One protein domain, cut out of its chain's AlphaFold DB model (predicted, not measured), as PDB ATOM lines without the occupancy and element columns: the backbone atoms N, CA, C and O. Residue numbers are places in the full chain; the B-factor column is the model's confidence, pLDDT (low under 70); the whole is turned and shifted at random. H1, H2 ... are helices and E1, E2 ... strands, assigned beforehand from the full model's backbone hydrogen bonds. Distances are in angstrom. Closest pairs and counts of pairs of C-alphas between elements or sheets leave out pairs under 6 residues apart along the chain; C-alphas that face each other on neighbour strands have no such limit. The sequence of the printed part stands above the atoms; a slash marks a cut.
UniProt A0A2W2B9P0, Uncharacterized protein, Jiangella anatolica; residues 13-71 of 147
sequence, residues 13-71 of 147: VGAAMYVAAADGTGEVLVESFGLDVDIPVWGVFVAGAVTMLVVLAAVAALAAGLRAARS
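What this domain is: This is residues 13 to 71 of the 147 residues of an uncharacterized protein of Jiangella anatolica (UniProt A0A2W2B9P0). One long helix, H2, makes the length of the model, and at its first end sits a small body of a short helix, H1, and a hairpin of two very short strands, E1 and E2, set crosswise to H2. H1 is near the first part of H2 but not tightly packed on it, and residues 49 to 71 of H2 stick out as a bare arm. The printed part has 59 residues, with H1, E1, E2 and H2 in this order along the chain; the two strands are antiparallel, and the class is mostly helix. The whole is extended, with a radius of gyration of the C-alphas of 16.9 A and spans of 53 by 23 by 17 A.

Where its parts are: H1, residues 13 to 22, begins with C-alpha 13 at (173.427, 272.179, 216.516) and is 14.2 A long from first to last C-alpha. E1, residues 27 to 29, is 6.3 A long. E2, residues 38 to 40, is 6.2 A long. H2, residues 41 to 71, runs 45.3 A from C-alpha 41 at (185.589, 268.071, 205.312) to C-alpha 71 at (177.871, 264.689, 249.806).

How they stand to each other: H1 and H2 are near each other, with 8 pairs of C-alphas within 10 A and no pair within 8 A. The closest C-alphas of H1 and E1 are those of Ala 20 and Val 28, 7.5 A apart. E1 and E2 form a hairpin, antiparallel at 144 degrees; C-alphas 27 and 40 face each other at 5.4 A, but no backbone N and O across the pair are within hydrogen-bond range. The closest C-alphas of E1 and H2 are those of Glu 27 and Val 41, 6.2 A apart. H1 and E2 are apart. In H1 and H2 every O i to N i+4 pair is within hydrogen-bond range.

The domain as a whole: The C-alphas of Gly 34 and Ser 71, the two farthest apart, are 53.8 A apart. Without residues 49 to 71, which stand free, the body spans 26 by 18 by 17 A. The printed part has no cut and no long link. The mean pLDDT of the printed part is 70.2, and 29 residues are under 70, among them residues 19 to 39.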
ATOM      1  N   VAL A  13     172.032 272.449 216.903       78.88
ATOM      2  CA  VAL A  13     173.427 272.179 216.516       78.88
ATOM      3  C   VAL A  13     173.531 270.883 215.711       78.88
ATOM      4  O   VAL A  13     174.215 270.851 214.691       78.88
ATOM      5  N   GLY A  14     172.822 269.829 216.126       76.94
ATOM      6  CA  GLY A  14     172.788 268.555 215.406       76.94
ATOM      7  C   GLY A  14     172.200 268.683 213.999       76.94
ATOM      8  O   GLY A  14     172.760 268.139 213.051       76.94
ATOM      9  N   ALA A  15     171.116 269.446 213.845       68.69
ATOM     10  CA  ALA A  15     170.495 269.706 212.551       68.69
ATOM     11  C   ALA A  15     171.418 270.511 211.623       68.69
ATOM     12  O   ALA A  15     171.567 270.155 210.458       68.69
ATOM     13  N   ALA A  16     172.089 271.543 212.143       65.56
ATOM     14  CA  ALA A  16     173.056 272.324 211.372       65.56
ATOM     15  C   ALA A  16     174.236 271.462 210.889       65.56
ATOM     16  O   ALA A  16     174.626 271.548 209.727       65.56
ATOM     17  N   MET A  17     174.755 270.579 211.750       67.38
ATOM     18  CA  MET A  17     175.810 269.635 211.369       67.38
ATOM     19  C   MET A  17     175.348 268.608 210.338       67.38
ATOM     20  O   MET A  17     176.104 268.280 209.430       67.38
ATOM     21  N   TYR A  18     174.114 268.112 210.449       73.06
ATOM     22  CA  TYR A  18     173.553 267.188 209.465       73.06
ATOM     23  C   TYR A  18     173.434 267.835 208.083       73.06
ATOM     24  O   TYR A  18     173.818 267.218 207.097       73.06
ATOM     25  N   VAL A  19     172.956 269.081 208.009       68.44
ATOM     26  CA  VAL A  19     172.862 269.830 206.745       68.44
ATOM     27  C   VAL A  19     174.251 270.049 206.141       68.44
ATOM     28  O   VAL A  19     174.451 269.742 204.971       68.44
ATOM     29  N   ALA A  20     175.228 270.468 206.950       64.56
ATOM     30  CA  ALA A  20     176.606 270.649 206.497       64.56
ATOM     31  C   ALA A  20     177.263 269.340 206.017       64.56
ATOM     32  O   ALA A  20     178.077 269.352 205.099       64.56
ATOM     33  N   ALA A  21     176.913 268.202 206.623       64.50
ATOM     34  CA  ALA A  21     177.414 266.891 206.216       64.50
ATOM     35  C   ALA A  21     176.695 266.327 204.978       64.50
ATOM     36  O   ALA A  21     177.294 265.570 204.215       64.50
ATOM     37  N   ALA A  22     175.418 266.667 204.786       63.69
ATOM     38  CA  ALA A  22     174.594 266.165 203.692       63.69
ATOM     39  C   ALA A  22     174.910 266.825 202.339       63.69
ATOM     40  O   ALA A  22     174.627 266.217 201.310       63.69
ATOM     41  N   ASP A  23     175.518 268.016 202.331       62.69
ATOM     42  CA  ASP A  23     175.809 268.758 201.096       62.69
ATOM     43  C   ASP A  23     176.928 268.136 200.232       62.69
ATOM     44  O   ASP A  23     177.047 268.448 199.055       62.69
ATOM     45  N   GLY A  24     177.699 267.172 200.755       50.03
ATOM     46  CA  GLY A  24     178.372 266.144 199.941       50.03
ATOM     47  C   GLY A  24     179.424 266.584 198.903       50.03
ATOM     48  O   GLY A  24     179.924 265.722 198.182       50.03
ATOM     49  N   THR A  25     179.808 267.857 198.815       51.19
ATOM     50  CA  THR A  25     180.715 268.375 197.766       51.19
ATOM     51  C   THR A  25     182.208 268.252 198.075       51.19
ATOM     52  O   THR A  25     183.029 268.582 197.229       51.19
ATOM     53  N   GLY A  26     182.607 267.749 199.249       51.75
ATOM     54  CA  GLY A  26     184.028 267.601 199.618       51.75
ATOM     55  C   GLY A  26     184.713 268.903 200.066       51.75
ATOM     56  O   GLY A  26     185.726 268.846 200.763       51.75
ATOM     57  N   GLU A  27     184.100 270.045 199.764       52.44
ATOM     58  CA  GLU A  27     184.468 271.394 200.192       52.44
ATOM     59  C   GLU A  27     183.196 272.110 200.661       52.44
ATOM     60  O   GLU A  27     182.155 272.048 200.000       52.44
ATOM     61  N   VAL A  28     183.260 272.723 201.847       54.06
ATOM     62  CA  VAL A  28     182.157 273.506 202.417       54.06
ATOM     63  C   VAL A  28     182.502 274.976 202.212       54.06
ATOM     64  O   VAL A  28     183.318 275.519 202.958       54.06
ATOM     65  N   LEU A  29     181.889 275.617 201.211       55.66
ATOM     66  CA  LEU A  29     181.967 277.069 201.057       55.66
ATOM     67  C   LEU A  29     181.213 277.728 202.215       55.66
ATOM     68  O   LEU A  29     179.982 277.719 202.271       55.66
ATOM     69  N   VAL A  30     181.958 278.295 203.159       55.72
ATOM     70  CA  VAL A  30     181.401 279.148 204.210       55.72
ATOM     71  C   VAL A  30     181.645 280.591 203.801       55.72
ATOM     72  O   VAL A  30     182.697 281.158 204.087       55.72
ATOM     73  N   GLU A  31     180.660 281.202 203.150       56.34
ATOM     74  CA  GLU A  31     180.723 282.620 202.814       56.34
ATOM     75  C   GLU A  31     180.473 283.449 204.085       56.34
ATOM     76  O   GLU A  31     179.345 283.767 204.462       56.34
ATOM     77  N   SER A  32     181.549 283.756 204.813       57.53
ATOM     78  CA  SER A  32     181.521 284.692 205.937       57.53
ATOM     79  C   SER A  32     182.538 285.804 205.692       57.53
ATOM     80  O   SER A  32     183.718 285.545 205.481       57.53
ATOM     81  N   PHE A  33     182.071 287.054 205.710       56.06
ATOM     82  CA  PHE A  33     182.890 288.267 205.549       56.06
ATOM     83  C   PHE A  33     183.599 288.457 204.191       56.06
ATOM     84  O   PHE A  33     184.574 289.204 204.122       56.06
ATOM     85  N   GLY A  34     183.107 287.853 203.103       61.41
ATOM     86  CA  GLY A  34     183.658 288.069 201.754       61.41
ATOM     87  C   GLY A  34     185.057 287.477 201.536       61.41
ATOM     88  O   GLY A  34     185.736 287.857 200.585       61.41
ATOM     89  N   LEU A  35     185.494 286.576 202.420       54.00
ATOM     90  CA  LEU A  35     186.631 285.696 202.183       54.00
ATOM     91  C   LEU A  35     186.104 284.284 201.933       54.00
ATOM     92  O   LEU A  35     185.545 283.670 202.842       54.00
ATOM     93  N   ASP A  36     186.334 283.776 200.725       55.31
ATOM     94  CA  ASP A  36     186.197 282.355 200.429       55.31
ATOM     95  C   ASP A  36     187.294 281.600 201.176       55.31
ATOM     96  O   ASP A  36     188.485 281.712 200.873       55.31
ATOM     97  N   VAL A  37     186.891 280.869 202.210       57.66
ATOM     98  CA  VAL A  37     187.773 279.956 202.928       57.66
ATOM     99  C   VAL A  37     187.249 278.553 202.695       57.66
ATOM    100  O   VAL A  37     186.246 278.155 203.284       57.66
ATOM    101  N   ASP A  38     187.958 277.802 201.856       64.06
ATOM    102  CA  ASP A  38     187.718 276.374 201.700       64.06
ATOM    103  C   ASP A  38     188.102 275.653 202.989       64.06
ATOM    104  O   ASP A  38     189.278 275.524 203.347       64.06
ATOM    105  N   ILE A  39     187.087 275.185 203.715       65.06
ATOM    106  CA  ILE A  39     187.288 274.335 204.881       65.06
ATOM    107  C   ILE A  39     187.132 272.884 204.421       65.06
ATOM    108  O   ILE A  39     186.030 272.463 204.053       65.06
ATOM    109  N   PRO A  40     188.210 272.083 204.464       70.44
ATOM    110  CA  PRO A  40     188.136 270.694 204.052       70.44
ATOM    111  C   PRO A  40     187.274 269.891 205.034       70.44
ATOM    112  O   PRO A  40     187.308 270.117 206.246       70.44
ATOM    113  N   VAL A  41     186.540 268.893 204.530       74.56
ATOM    114  CA  VAL A  41     185.589 268.071 205.312       74.56
ATOM    115  C   VAL A  41     186.223 267.433 206.556       74.56
ATOM    116  O   VAL A  41     185.583 267.337 207.606       74.56
ATOM    117  N   TRP A  42     187.503 267.052 206.493       67.12
ATOM    118  CA  TRP A  42     188.217 266.521 207.659       67.12
ATOM    119  C   TRP A  42     188.347 267.558 208.787       67.12
ATOM    120  O   TRP A  42     188.294 267.193 209.960       67.12
ATOM    121  N   GLY A  43     188.453 268.848 208.454       70.50
ATOM    122  CA  GLY A  43     188.482 269.946 209.416       70.50
ATOM    123  C   GLY A  43     187.157 270.084 210.162       70.50
ATOM    124  O   GLY A  43     187.151 270.210 211.386       70.50
ATOM    125  N   VAL A  44     186.032 269.955 209.452       75.88
ATOM    126  CA  VAL A  44     184.685 269.956 210.053       75.88
ATOM    127  C   VAL A  44     184.501 268.745 210.972       75.88
ATOM    128  O   VAL A  44     183.994 268.882 212.086       75.88
ATOM    129  N   PHE A  45     184.983 267.570 210.558       75.00
ATOM    130  CA  PHE A  45     184.939 266.360 211.378       75.00
ATOM    131  C   PHE A  45     185.757 266.497 212.669       75.00
ATOM    132  O   PHE A  45     185.266 266.176 213.753       75.00
ATOM    133  N   VAL A  46     186.985 267.020 212.584       79.44
ATOM    134  CA  VAL A  46     187.840 267.250 213.760       79.44
ATOM    135  C   VAL A  46     187.223 268.300 214.683       79.44
ATOM    136  O   VAL A  46     187.172 268.087 215.893       79.44
ATOM    137  N   ALA A  47     186.687 269.394 214.140       75.31
ATOM    138  CA  ALA A  47     185.982 270.403 214.926       75.31
ATOM    139  C   ALA A  47     184.751 269.813 215.640       75.31
ATOM    140  O   ALA A  47     184.532 270.071 216.828       75.31
ATOM    141  N   GLY A  48     183.986 268.956 214.958       81.75
ATOM    142  CA  GLY A  48     182.883 268.188 215.539       81.75
ATOM    143  C   GLY A  48     183.335 267.257 216.673       81.75
ATOM    144  O   GLY A  48     182.744 267.245 217.752       81.75
ATOM    145  N   ALA A  49     184.428 266.520 216.480       76.69
ATOM    146  CA  ALA A  49     184.978 265.631 217.503       76.69
ATOM    147  C   ALA A  49     185.462 266.401 218.744       76.69
ATOM    148  O   ALA A  49     185.173 266.012 219.878       76.69
ATOM    149  N   VAL A  50     186.156 267.526 218.543       80.06
ATOM    150  CA  VAL A  50     186.641 268.385 219.634       80.06
ATOM    151  C   VAL A  50     185.473 269.001 220.398       80.06
ATOM    152  O   VAL A  50     185.460 268.962 221.627       80.06
ATOM    153  N   THR A  51     184.461 269.522 219.703       83.12
ATOM    154  CA  THR A  51     183.270 270.086 220.356       83.12
ATOM    155  C   THR A  51     182.504 269.030 221.151       83.12
ATOM    156  O   THR A  51     182.124 269.302 222.292       83.12
ATOM    157  N   MET A  52     182.355 267.804 220.637       83.44
ATOM    158  CA  MET A  52     181.744 266.699 221.388       83.44
ATOM    159  C   MET A  52     182.541 266.357 222.656       83.44
ATOM    160  O   MET A  52     181.950 266.182 223.724       83.44
ATOM    161  N   LEU A  53     183.876 266.338 222.577       81.44
ATOM    162  CA  LEU A  53     184.750 266.143 223.738       81.44
ATOM    163  C   LEU A  53     184.590 267.251 224.783       81.44
ATOM    164  O   LEU A  53     184.487 266.957 225.974       81.44
ATOM    165  N   VAL A  54     184.524 268.513 224.356       86.12
ATOM    166  CA  VAL A  54     184.306 269.659 225.254       86.12
ATOM    167  C   VAL A  54     182.951 269.550 225.953       86.12
ATOM    168  O   VAL A  54     182.867 269.753 227.164       86.12
ATOM    169  N   VAL A  55     181.897 269.173 225.226       88.38
ATOM    170  CA  VAL A  55     180.563 268.957 225.806       88.38
ATOM    171  C   VAL A  55     180.592 267.821 226.828       88.38
ATOM    172  O   VAL A  55     180.085 267.988 227.937       88.38
ATOM    173  N   LEU A  56     181.226 266.689 226.510       85.44
ATOM    174  CA  LEU A  56     181.369 265.572 227.447       85.44
ATOM    175  C   LEU A  56     182.146 265.975 228.705       85.44
ATOM    176  O   LEU A  56     181.724 265.644 229.815       85.44
ATOM    177  N   ALA A  57     183.234 266.733 228.556       80.25
ATOM    178  CA  ALA A  57     184.011 267.252 229.677       80.25
ATOM    179  C   ALA A  57     183.176 268.198 230.555       80.25
ATOM    180  O   ALA A  57     183.189 268.072 231.781       80.25
ATOM    181  N   ALA A  58     182.395 269.093 229.948       83.38
ATOM    182  CA  ALA A  58     181.499 269.995 230.667       83.38
ATOM    183  C   ALA A  58     180.412 269.229 231.441       83.38
ATOM    184  O   ALA A  58     180.164 269.519 232.612       83.38
ATOM    185  N   VAL A  59     179.801 268.210 230.827       89.50
ATOM    186  CA  VAL A  59     178.800 267.350 231.480       89.50
ATOM    187  C   VAL A  59     179.421 266.562 232.632       89.50
ATOM    188  O   VAL A  59     178.837 266.503 233.715       89.50
ATOM    189  N   ALA A  60     180.614 265.993 232.443       82.12
ATOM    190  CA  ALA A  60     181.328 265.263 233.486       82.12
ATOM    191  C   ALA A  60     181.683 266.171 234.674       82.12
ATOM    192  O   ALA A  60     181.443 265.800 235.825       82.12
ATOM    193  N   ALA A  61     182.177 267.383 234.407       83.50
ATOM    194  CA  ALA A  61     182.465 268.381 235.434       83.50
ATOM    195  C   ALA A  61     181.196 268.796 236.196       83.50
ATOM    196  O   ALA A  61     181.203 268.867 237.427       83.50
ATOM    197  N   LEU A  62     180.080 268.996 235.487       85.56
ATOM    198  CA  LEU A  62     178.793 269.324 236.098       85.56
ATOM    199  C   LEU A  62     178.282 268.177 236.982       85.56
ATOM    200  O   LEU A  62     177.859 268.403 238.118       85.56
ATOM    201  N   ALA A  63     178.367 266.936 236.501       83.00
ATOM    202  CA  ALA A  63     177.983 265.747 237.257       83.00
ATOM    203  C   ALA A  63     178.848 265.565 238.515       83.00
ATOM    204  O   ALA A  63     178.320 265.280 239.595       83.00
ATOM    205  N   ALA A  64     180.161 265.787 238.404       76.81
ATOM    206  CA  ALA A  64     181.085 265.755 239.533       76.81
ATOM    207  C   ALA A  64     180.758 266.847 240.564       76.81
ATOM    208  O   ALA A  64     180.675 266.559 241.761       76.81
ATOM    209  N   GLY A  65     180.472 268.072 240.111       78.25
ATOM    210  CA  GLY A  65     180.057 269.183 240.971       78.25
ATOM    211  C   GLY A  65     178.757 268.896 241.728       78.25
ATOM    212  O   GLY A  65     178.673 269.115 242.938       78.25
ATOM    213  N   LEU A  66     177.757 268.318 241.055       80.00
ATOM    214  CA  LEU A  66     176.490 267.918 241.681       80.00
ATOM    215  C   LEU A  66     176.677 266.792 242.707       80.00
ATOM    216  O   LEU A  66     176.039 266.803 243.766       80.00
ATOM    217  N   ARG A  67     177.564 265.829 242.429       71.75
ATOM    218  CA  ARG A  67     177.886 264.737 243.358       71.75
ATOM    219  C   ARG A  67     178.606 265.257 244.602       71.75
ATOM    220  O   ARG A  67     178.221 264.896 245.714       71.75
ATOM    221  N   ALA A  68     179.562 266.170 244.430       67.25
ATOM    222  CA  ALA A  68     180.235 266.849 245.534       67.25
ATOM    223  C   ALA A  68     179.245 267.664 246.387       67.25
ATOM    224  O   ALA A  68     179.254 267.566 247.615       67.25
ATOM    225  N   ALA A  69     178.318 268.389 245.759       63.88
ATOM    226  CA  ALA A  69     177.298 269.163 246.467       63.88
ATOM    227  C   ALA A  69     176.317 268.286 247.270       63.88
ATOM    228  O   ALA A  69     175.887 268.678 248.358       63.88
ATOM    229  N   ARG A  70     175.974 267.088 246.776       65.25
ATOM    230  CA  ARG A  70     175.125 266.133 247.512       65.25
ATOM    231  C   ARG A  70     175.817 265.552 248.744       65.25
ATOM    232  O   ARG A  70     175.158 265.456 249.776       65.25
ATOM    233  N   SER A  71     177.115 265.247 248.669       63.19
ATOM    234  CA  SER A  71     177.871 264.689 249.806       63.19
ATOM    235  C   SER A  71     177.856 265.597 251.046       63.19
ATOM    236  O   SER A  71     177.677 265.133 252.169       63.19
TER     237      SER A  71